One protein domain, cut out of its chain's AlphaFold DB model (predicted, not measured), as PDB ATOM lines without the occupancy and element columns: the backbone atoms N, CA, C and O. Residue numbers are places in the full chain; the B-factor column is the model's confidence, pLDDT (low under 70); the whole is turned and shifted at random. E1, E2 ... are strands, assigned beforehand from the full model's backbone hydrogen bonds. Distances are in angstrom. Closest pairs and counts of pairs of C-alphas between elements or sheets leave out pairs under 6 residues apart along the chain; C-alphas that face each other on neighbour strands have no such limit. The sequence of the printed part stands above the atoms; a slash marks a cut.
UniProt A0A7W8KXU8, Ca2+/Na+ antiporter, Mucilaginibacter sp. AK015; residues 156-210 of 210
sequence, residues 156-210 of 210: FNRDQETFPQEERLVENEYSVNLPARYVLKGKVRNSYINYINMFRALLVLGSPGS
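This is residues 156 to 210 of the 210 residues of the protein "Ca2+/Na+ antiporter" of Mucilaginibacter sp. AK015 (UniProt A0A7W8KXU8). With little regular structure, this is one long two-stranded hairpin, E1 and E2; residues 162 to 173 run beside it from its turn end toward its open end, and a tail, residues 200 to 210, sticks out. The printed part has 55 residues and no named helix; E1 precedes E2 in an antiparallel sheet, class all strand, with 18 residues in named elements. It is extended, with a radius of gyration of the C-alphas of 16.3 A, and spans 49 by 28 by 16 A.

Begin at C-alpha 156, (-36.169, -2.722, 21.130); residues 156 to 175 hold no named element. Find E1, residues 176 to 184, 23.9 A long, from C-alpha 176 at (-17.172, 0.073, -5.533). E2, residues 187 to 195, 24.7 A long, ends at C-alpha 195, (-20.421, -3.580, -4.051).

Look across the hairpin: E1 and E2 are antiparallel at 153 degrees, joined by a tight link of 2 residues. N 180 and O 191, 2.8 A apart, are within hydrogen-bond range.

The C-alphas of Lys 185 and Ser 210 are the farthest apart, 51.1 A. The printed part has no cut. Residues 156 to 161, 208 and 210 have pLDDT under 70.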
ATOM      1  N   PHE A 156     -36.169  -3.662  22.252       50.28
ATOM      2  CA  PHE A 156     -36.169  -2.722  21.130       50.28
ATOM      3  C   PHE A 156     -35.453  -1.408  21.491       50.28
ATOM      4  O   PHE A 156     -35.826  -0.322  21.055       50.28
ATOM      5  N   ASN A 157     -34.429  -1.457  22.349       57.78
ATOM      6  CA  ASN A 157     -33.575  -0.294  22.551       57.78
ATOM      7  C   ASN A 157     -32.654  -0.146  21.333       57.78
ATOM      8  O   ASN A 157     -32.127  -1.138  20.831       57.78
ATOM      9  N   ARG A 158     -32.371   1.091  20.914       56.44
ATOM     10  CA  ARG A 158     -31.481   1.417  19.782       56.44
ATOM     11  C   ARG A 158     -30.108   0.735  19.875       56.44
ATOM     12  O   ARG A 158     -29.445   0.545  18.867       56.44
ATOM     13  N   ASP A 159     -29.679   0.379  21.086       58.38
ATOM     14  CA  ASP A 159     -28.440  -0.359  21.348       58.38
ATOM     15  C   ASP A 159     -28.541  -1.872  21.077       58.38
ATOM     16  O   ASP A 159     -27.536  -2.488  20.721       58.38
ATOM     17  N   GLN A 160     -29.727  -2.472  21.244       61.59
ATOM     18  CA  GLN A 160     -30.001  -3.894  20.988       61.59
ATOM     19  C   GLN A 160     -30.499  -4.159  19.557       61.59
ATOM     20  O   GLN A 160     -30.278  -5.249  19.042       61.59
ATOM     21  N   GLU A 161     -31.059  -3.153  18.877       65.50
ATOM     22  CA  GLU A 161     -31.434  -3.204  17.450       65.50
ATOM     23  C   GLU A 161     -30.250  -2.978  16.486       65.50
ATOM     24  O   GLU A 161     -30.435  -2.670  15.308       65.50
ATOM     25  N   THR A 162     -29.008  -3.097  16.965       76.81
ATOM     26  CA  THR A 162     -27.814  -2.908  16.129       76.81
ATOM     27  C   THR A 162     -27.151  -4.235  15.786       76.81
ATOM     28  O   THR A 162     -26.891  -5.064  16.657       76.81
ATOM     29  N   PHE A 163     -26.835  -4.419  14.503       84.50
ATOM     30  CA  PHE A 163     -26.190  -5.619  13.969       84.50
ATOM     31  C   PHE A 163     -24.789  -5.293  13.438       84.50
ATOM     32  O   PHE A 163     -24.578  -4.180  12.944       84.50
ATOM     33  N   PRO A 164     -23.829  -6.235  13.526       89.69
ATOM     34  CA  PRO A 164     -22.510  -6.056  12.932       89.69
ATOM     35  C   PRO A 164     -22.628  -5.843  11.417       89.69
ATOM     36  O   PRO A 164     -23.328  -6.588  10.734       89.69
ATOM     37  N   GLN A 165     -21.945  -4.816  10.916       93.31
ATOM     38  CA  GLN A 165     -21.811  -4.525   9.486       93.31
ATOM     39  C   GLN A 165     -20.436  -4.993   8.989       93.31
ATOM     40  O   GLN A 165     -19.553  -5.288   9.796       93.31
ATOM     41  N   GLU A 166     -20.232  -5.063   7.673       94.12
ATOM     42  CA  GLU A 166     -18.924  -5.418   7.109       94.12
ATOM     43  C   GLU A 166     -17.919  -4.277   7.356       94.12
ATOM     44  O   GLU A 166     -18.039  -3.176   6.821       94.12
ATOM     45  N   GLU A 167     -16.936  -4.532   8.220       94.62
ATOM     46  CA  GLU A 167     -15.902  -3.555   8.593       94.62
ATOM     47  C   GLU A 167     -14.675  -3.617   7.668       94.62
ATOM     48  O   GLU A 167     -13.844  -2.707   7.685       94.62
ATOM     49  N   ARG A 168     -14.548  -4.662   6.838       95.19
ATOM     50  CA  ARG A 168     -13.417  -4.817   5.914       95.19
ATOM     51  C   ARG A 168     -13.699  -4.123   4.588       95.19
ATOM     52  O   ARG A 168     -14.773  -4.279   4.011       95.19
ATOM     53  N   LEU A 169     -12.694  -3.420   4.081       93.50
ATOM     54  CA  LEU A 169     -12.662  -2.972   2.696       93.50
ATOM     55  C   LEU A 169     -12.294  -4.172   1.813       93.50
ATOM     56  O   LEU A 169     -11.269  -4.813   2.044       93.50
ATOM     57  N   VAL A 170     -13.146  -4.504   0.845       92.81
ATOM     58  CA  VAL A 170     -12.920  -5.623  -0.083       92.81
ATOM     59  C   VAL A 170     -12.812  -5.070  -1.496       92.81
ATOM     60  O   VAL A 170     -13.820  -4.650  -2.063       92.81
ATOM     61  N   GLU A 171     -11.602  -5.079  -2.049       93.38
ATOM     62  CA  GLU A 171     -11.296  -4.473  -3.347       93.38
ATOM     63  C   GLU A 171     -11.104  -5.528  -4.443       93.38
ATOM     64  O   GLU A 171     -10.566  -6.614  -4.213       93.38
ATOM     65  N   ASN A 172     -11.555  -5.198  -5.649       91.94
ATOM     66  CA  ASN A 172     -11.266  -5.886  -6.899       91.94
ATOM     67  C   ASN A 172     -11.380  -4.891  -8.077       91.94
ATOM     68  O   ASN A 172     -11.713  -3.726  -7.882       91.94
ATOM     69  N   GLU A 173     -11.120  -5.347  -9.305       91.69
ATOM     70  CA  GLU A 173     -11.140  -4.501 -10.515       91.69
ATOM     71  C   GLU A 173     -12.497  -3.809 -10.778       91.69
ATOM     72  O   GLU A 173     -12.551  -2.750 -11.397       91.69
ATOM     73  N   TYR A 174     -13.597  -4.383 -10.285       89.00
ATOM     74  CA  TYR A 174     -14.973  -3.949 -10.545       89.00
ATOM     75  C   TYR A 174     -15.724  -3.499  -9.284       89.00
ATOM     76  O   TYR A 174     -16.928  -3.227  -9.350       89.00
ATOM     77  N   SER A 175     -15.056  -3.469  -8.127       90.81
ATOM     78  CA  SER A 175     -15.698  -3.173  -6.853       90.81
ATOM     79  C   SER A 175     -15.854  -1.678  -6.648       90.81
ATOM     80  O   SER A 175     -14.944  -0.904  -6.933       90.81
ATOM     81  N   VAL A 176     -16.980  -1.281  -6.062       91.50
ATOM     82  CA  VAL A 176     -17.172   0.073  -5.533       91.50
ATOM     83  C   VAL A 176     -17.457  -0.021  -4.046       91.50
ATOM     84  O   VAL A 176     -18.364  -0.735  -3.616       91.50
ATOM     85  N   ASN A 177     -16.680   0.705  -3.251       94.44
ATOM     86  CA  ASN A 177     -16.725   0.638  -1.799       94.44
ATOM     87  C   ASN A 177     -17.132   2.001  -1.243       94.44
ATOM     88  O   ASN A 177     -16.436   2.995  -1.447       94.44
ATOM     89  N   LEU A 178     -18.257   2.056  -0.531       94.50
ATOM     90  CA  LEU A 178     -18.718   3.290   0.101       94.50
ATOM     91  C   LEU A 178     -18.349   3.283   1.588       94.50
ATOM     92  O   LEU A 178     -18.763   2.360   2.302       94.50
ATOM     93  N   PRO A 179     -17.605   4.289   2.086       95.12
ATOM     94  CA  PRO A 179     -17.346   4.413   3.510       95.12
ATOM     95  C   PRO A 179     -18.652   4.740   4.237       95.12
ATOM     96  O   PRO A 179     -19.381   5.664   3.877       95.12
ATOM     97  N   ALA A 180     -18.942   3.984   5.288       94.31
ATOM     98  CA  ALA A 180     -20.123   4.143   6.117       94.31
ATOM     99  C   ALA A 180     -19.739   4.143   7.601       94.31
ATOM    100  O   ALA A 180     -18.633   3.774   8.000       94.31
ATOM    101  N   ARG A 181     -20.673   4.586   8.441       93.38
ATOM    102  CA  ARG A 181     -20.561   4.467   9.895       93.38
ATOM    103  C   ARG A 181     -21.819   3.827  10.433       93.38
ATOM    104  O   ARG A 181     -22.918   4.190  10.021       93.38
ATOM    105  N   TYR A 182     -21.650   2.927  11.386       90.44
ATOM    106  CA  TYR A 182     -22.757   2.291  12.081       90.44
ATOM    107  C   TYR A 182     -22.507   2.298  13.588       90.44
ATOM    108  O   TYR A 182     -21.390   2.525  14.055       90.44
ATOM    109  N   VAL A 183     -23.567   2.106  14.366       87.12
ATOM    110  CA  VAL A 183     -23.479   1.986  15.822       87.12
ATOM    111  C   VAL A 183     -23.618   0.515  16.169       87.12
ATOM    112  O   VAL A 183     -24.527  -0.130  15.665       87.12
ATOM    113  N   LEU A 184     -22.743  -0.008  17.028       86.94
ATOM    114  CA  LEU A 184     -22.878  -1.344  17.605       86.94
ATOM    115  C   LEU A 184     -22.638  -1.268  19.107       86.94
ATOM    116  O   LEU A 184     -21.543  -0.888  19.537       86.94
ATOM    117  N   LYS A 185     -23.649  -1.639  19.904       80.81
ATOM    118  CA  LYS A 185     -23.591  -1.585  21.379       80.81
ATOM    119  C   LYS A 185     -23.120  -0.211  21.893       80.81
ATOM    120  O   LYS A 185     -22.165  -0.123  22.667       80.81
ATOM    121  N   GLY A 186     -23.718   0.864  21.377       81.06
ATOM    122  CA  GLY A 186     -23.406   2.247  21.756       81.06
ATOM    123  C   GLY A 186     -22.078   2.813  21.230       81.06
ATOM    124  O   GLY A 186     -21.769   3.973  21.497       81.06
ATOM    125  N   LYS A 187     -21.280   2.047  20.472       86.06
ATOM    126  CA  LYS A 187     -20.022   2.529  19.875       86.06
ATOM    127  C   LYS A 187     -20.200   2.807  18.388       86.06
ATOM    128  O   LYS A 187     -20.644   1.927  17.656       86.06
ATOM    129  N   VAL A 188     -19.813   4.004  17.946       91.38
ATOM    130  CA  VAL A 188     -19.717   4.338  16.517       91.38
ATOM    131  C   VAL A 188     -18.502   3.620  15.935       91.38
ATOM    132  O   VAL A 188     -17.404   3.718  16.482       91.38
ATOM    133  N   ARG A 189     -18.704   2.894  14.841       93.81
ATOM    134  CA  ARG A 189     -17.672   2.143  14.126       93.81
ATOM    135  C   ARG A 189     -17.702   2.502  12.649       93.81
ATOM    136  O   ARG A 189     -18.762   2.812  12.107       93.81
ATOM    137  N   ASN A 190     -16.536   2.458  12.015       96.25
ATOM    138  CA  ASN A 190     -16.425   2.598  10.567       96.25
ATOM    139  C   ASN A 190     -16.730   1.249   9.913       96.25
ATOM    140  O   ASN A 190     -16.349   0.204  10.438       96.25
ATOM    141  N   SER A 191     -17.414   1.285   8.781       96.31
ATOM    142  CA  SER A 191     -17.749   0.116   7.975       96.31
ATOM    143  C   SER A 191     -17.676   0.463   6.493       96.31
ATOM    144  O   SER A 191     -17.589   1.638   6.129       96.31
ATOM    145  N   TYR A 192     -17.753  -0.547   5.634       96.44
ATOM    146  CA  TYR A 192     -17.789  -0.367   4.188       96.44
ATOM    147  C   TYR A 192     -18.998  -1.080   3.596       96.44
ATOM    148  O   TYR A 192     -19.265  -2.244   3.889       96.44
ATOM    149  N   ILE A 193     -19.727  -0.382   2.728       94.12
ATOM    150  CA  ILE A 193     -20.707  -1.018   1.848       94.12
ATOM    151  C   ILE A 193     -19.944  -1.427   0.588       94.12
ATOM    152  O   ILE A 193     -19.627  -0.586  -0.253       94.12
ATOM    153  N   ASN A 194     -19.595  -2.711   0.503       93.50
ATOM    154  CA  ASN A 194     -18.791  -3.269  -0.584       93.50
ATOM    155  C   ASN A 194     -19.698  -3.794  -1.712       93.50
ATOM    156  O   ASN A 194     -20.266  -4.884  -1.601       93.50
ATOM    157  N   TYR A 195     -19.806  -3.067  -2.826       92.00
ATOM    158  CA  TYR A 195     -20.421  -3.580  -4.051       92.00
ATOM    159  C   TYR A 195     -19.379  -4.362  -4.851       92.00
ATOM    160  O   TYR A 195     -18.635  -3.788  -5.634       92.00
ATOM    161  N   ILE A 196     -19.324  -5.682  -4.654       91.75
ATOM    162  CA  ILE A 196     -18.287  -6.558  -5.237       91.75
ATOM    163  C   ILE A 196     -18.345  -6.597  -6.771       91.75
ATOM    164  O   ILE A 196     -17.314  -6.744  -7.420       91.75
ATOM    165  N   ASN A 197     -19.545  -6.513  -7.348       91.19
ATOM    166  CA  ASN A 197     -19.756  -6.536  -8.791       91.19
ATOM    167  C   ASN A 197     -21.031  -5.757  -9.136       91.19
ATOM    168  O   ASN A 197     -22.142  -6.274  -8.987       91.19
ATOM    169  N   MET A 198     -20.870  -4.517  -9.600       85.38
ATOM    170  CA  MET A 198     -22.005  -3.657  -9.948       85.38
ATOM    171  C   MET A 198     -22.812  -4.178 -11.141       85.38
ATOM    172  O   MET A 198     -24.021  -3.971 -11.177       85.38
ATOM    173  N   PHE A 199     -22.199  -4.912 -12.075       86.25
ATOM    174  CA  PHE A 199     -22.871  -5.388 -13.292       86.25
ATOM    175  C   PHE A 199     -24.057  -6.324 -13.016       86.25
ATOM    176  O   PHE A 199     -24.906  -6.509 -13.880       86.25
ATOM    177  N   ARG A 200     -24.134  -6.924 -11.819       83.12
ATOM    178  CA  ARG A 200     -25.240  -7.816 -11.427       83.12
ATOM    179  C   ARG A 200     -26.475  -7.094 -10.886       83.12
ATOM    180  O   ARG A 200     -27.529  -7.712 -10.804       83.12
ATOM    181  N   ALA A 201     -26.340  -5.837 -10.468       76.81
ATOM    182  CA  ALA A 201     -27.395  -5.098  -9.767       76.81
ATOM    183  C   ALA A 201     -27.659  -3.703 -10.354       76.81
ATOM    184  O   ALA A 201     -28.670  -3.085 -10.027       76.81
ATOM    185  N   LEU A 202     -26.767  -3.201 -11.210       81.75
ATOM    186  CA  LEU A 202     -26.893  -1.902 -11.851       81.75
ATOM    187  C   LEU A 202     -27.616  -2.054 -13.194       81.75
ATOM    188  O   LEU A 202     -27.069  -2.605 -14.147       81.75
ATOM    189  N   LEU A 203     -28.837  -1.531 -13.274       83.69
ATOM    190  CA  LEU A 203     -29.562  -1.384 -14.530       83.69
ATOM    191  C   LEU A 203     -29.414   0.059 -15.017       83.69
ATOM    192  O   LEU A 203     -29.887   0.989 -14.368       83.69
ATOM    193  N   VAL A 204     -28.777   0.243 -16.171       80.25
ATOM    194  CA  VAL A 204     -28.706   1.547 -16.837       80.25
ATOM    195  C   VAL A 204     -29.887   1.646 -17.796       80.25
ATOM    196  O   VAL A 204     -29.851   1.115 -18.904       80.25
ATOM    197  N   LEU A 205     -30.961   2.294 -17.349       82.81
ATOM    198  CA  LEU A 205     -32.110   2.623 -18.189       82.81
ATOM    199  C   LEU A 205     -31.891   3.998 -18.815       82.81
ATOM    200  O   LEU A 205     -31.936   5.015 -18.127       82.81
ATOM    201  N   GLY A 206     -31.665   4.029 -20.127       81.31
ATOM    202  CA  GLY A 206     -31.762   5.268 -20.888       81.31
ATOM    203  C   GLY A 206     -33.228   5.668 -21.020       81.31
ATOM    204  O   GLY A 206     -34.040   4.875 -21.494       81.31
ATOM    205  N   SER A 207     -33.584   6.887 -20.620       73.69
ATOM    206  CA  SER A 207     -34.841   7.480 -21.073       73.69
ATOM    207  C   SER A 207     -34.720   7.764 -22.577       73.69
ATOM    208  O   SER A 207     -33.738   8.402 -22.973       73.69
ATOM    209  N   PRO A 208     -35.673   7.338 -23.427       69.12
ATOM    210  CA  PRO A 208     -35.762   7.849 -24.793       69.12
ATOM    211  C   PRO A 208     -35.849   9.384 -24.729       69.12
ATOM    212  O   PRO A 208     -36.599   9.914 -23.913       69.12
ATOM    213  N   GLY A 209     -34.990  10.074 -25.482       74.38
ATOM    214  CA  GLY A 209     -34.624  11.470 -25.218       74.38
ATOM    215  C   GLY A 209     -35.592  12.564 -25.692       74.38
ATOM    216  O   GLY A 209     -36.457  12.317 -26.528       74.38
ATOM    217  N   SER A 210     -35.280  13.764 -25.166       45.22
ATOM    218  CA  SER A 210     -35.845  15.130 -25.285       45.22
ATOM    219  C   SER A 210     -37.196  15.402 -24.631       45.22
ATOM    220  O   SER A 210     -38.222  14.991 -25.214       45.22
TER     221      SER A 210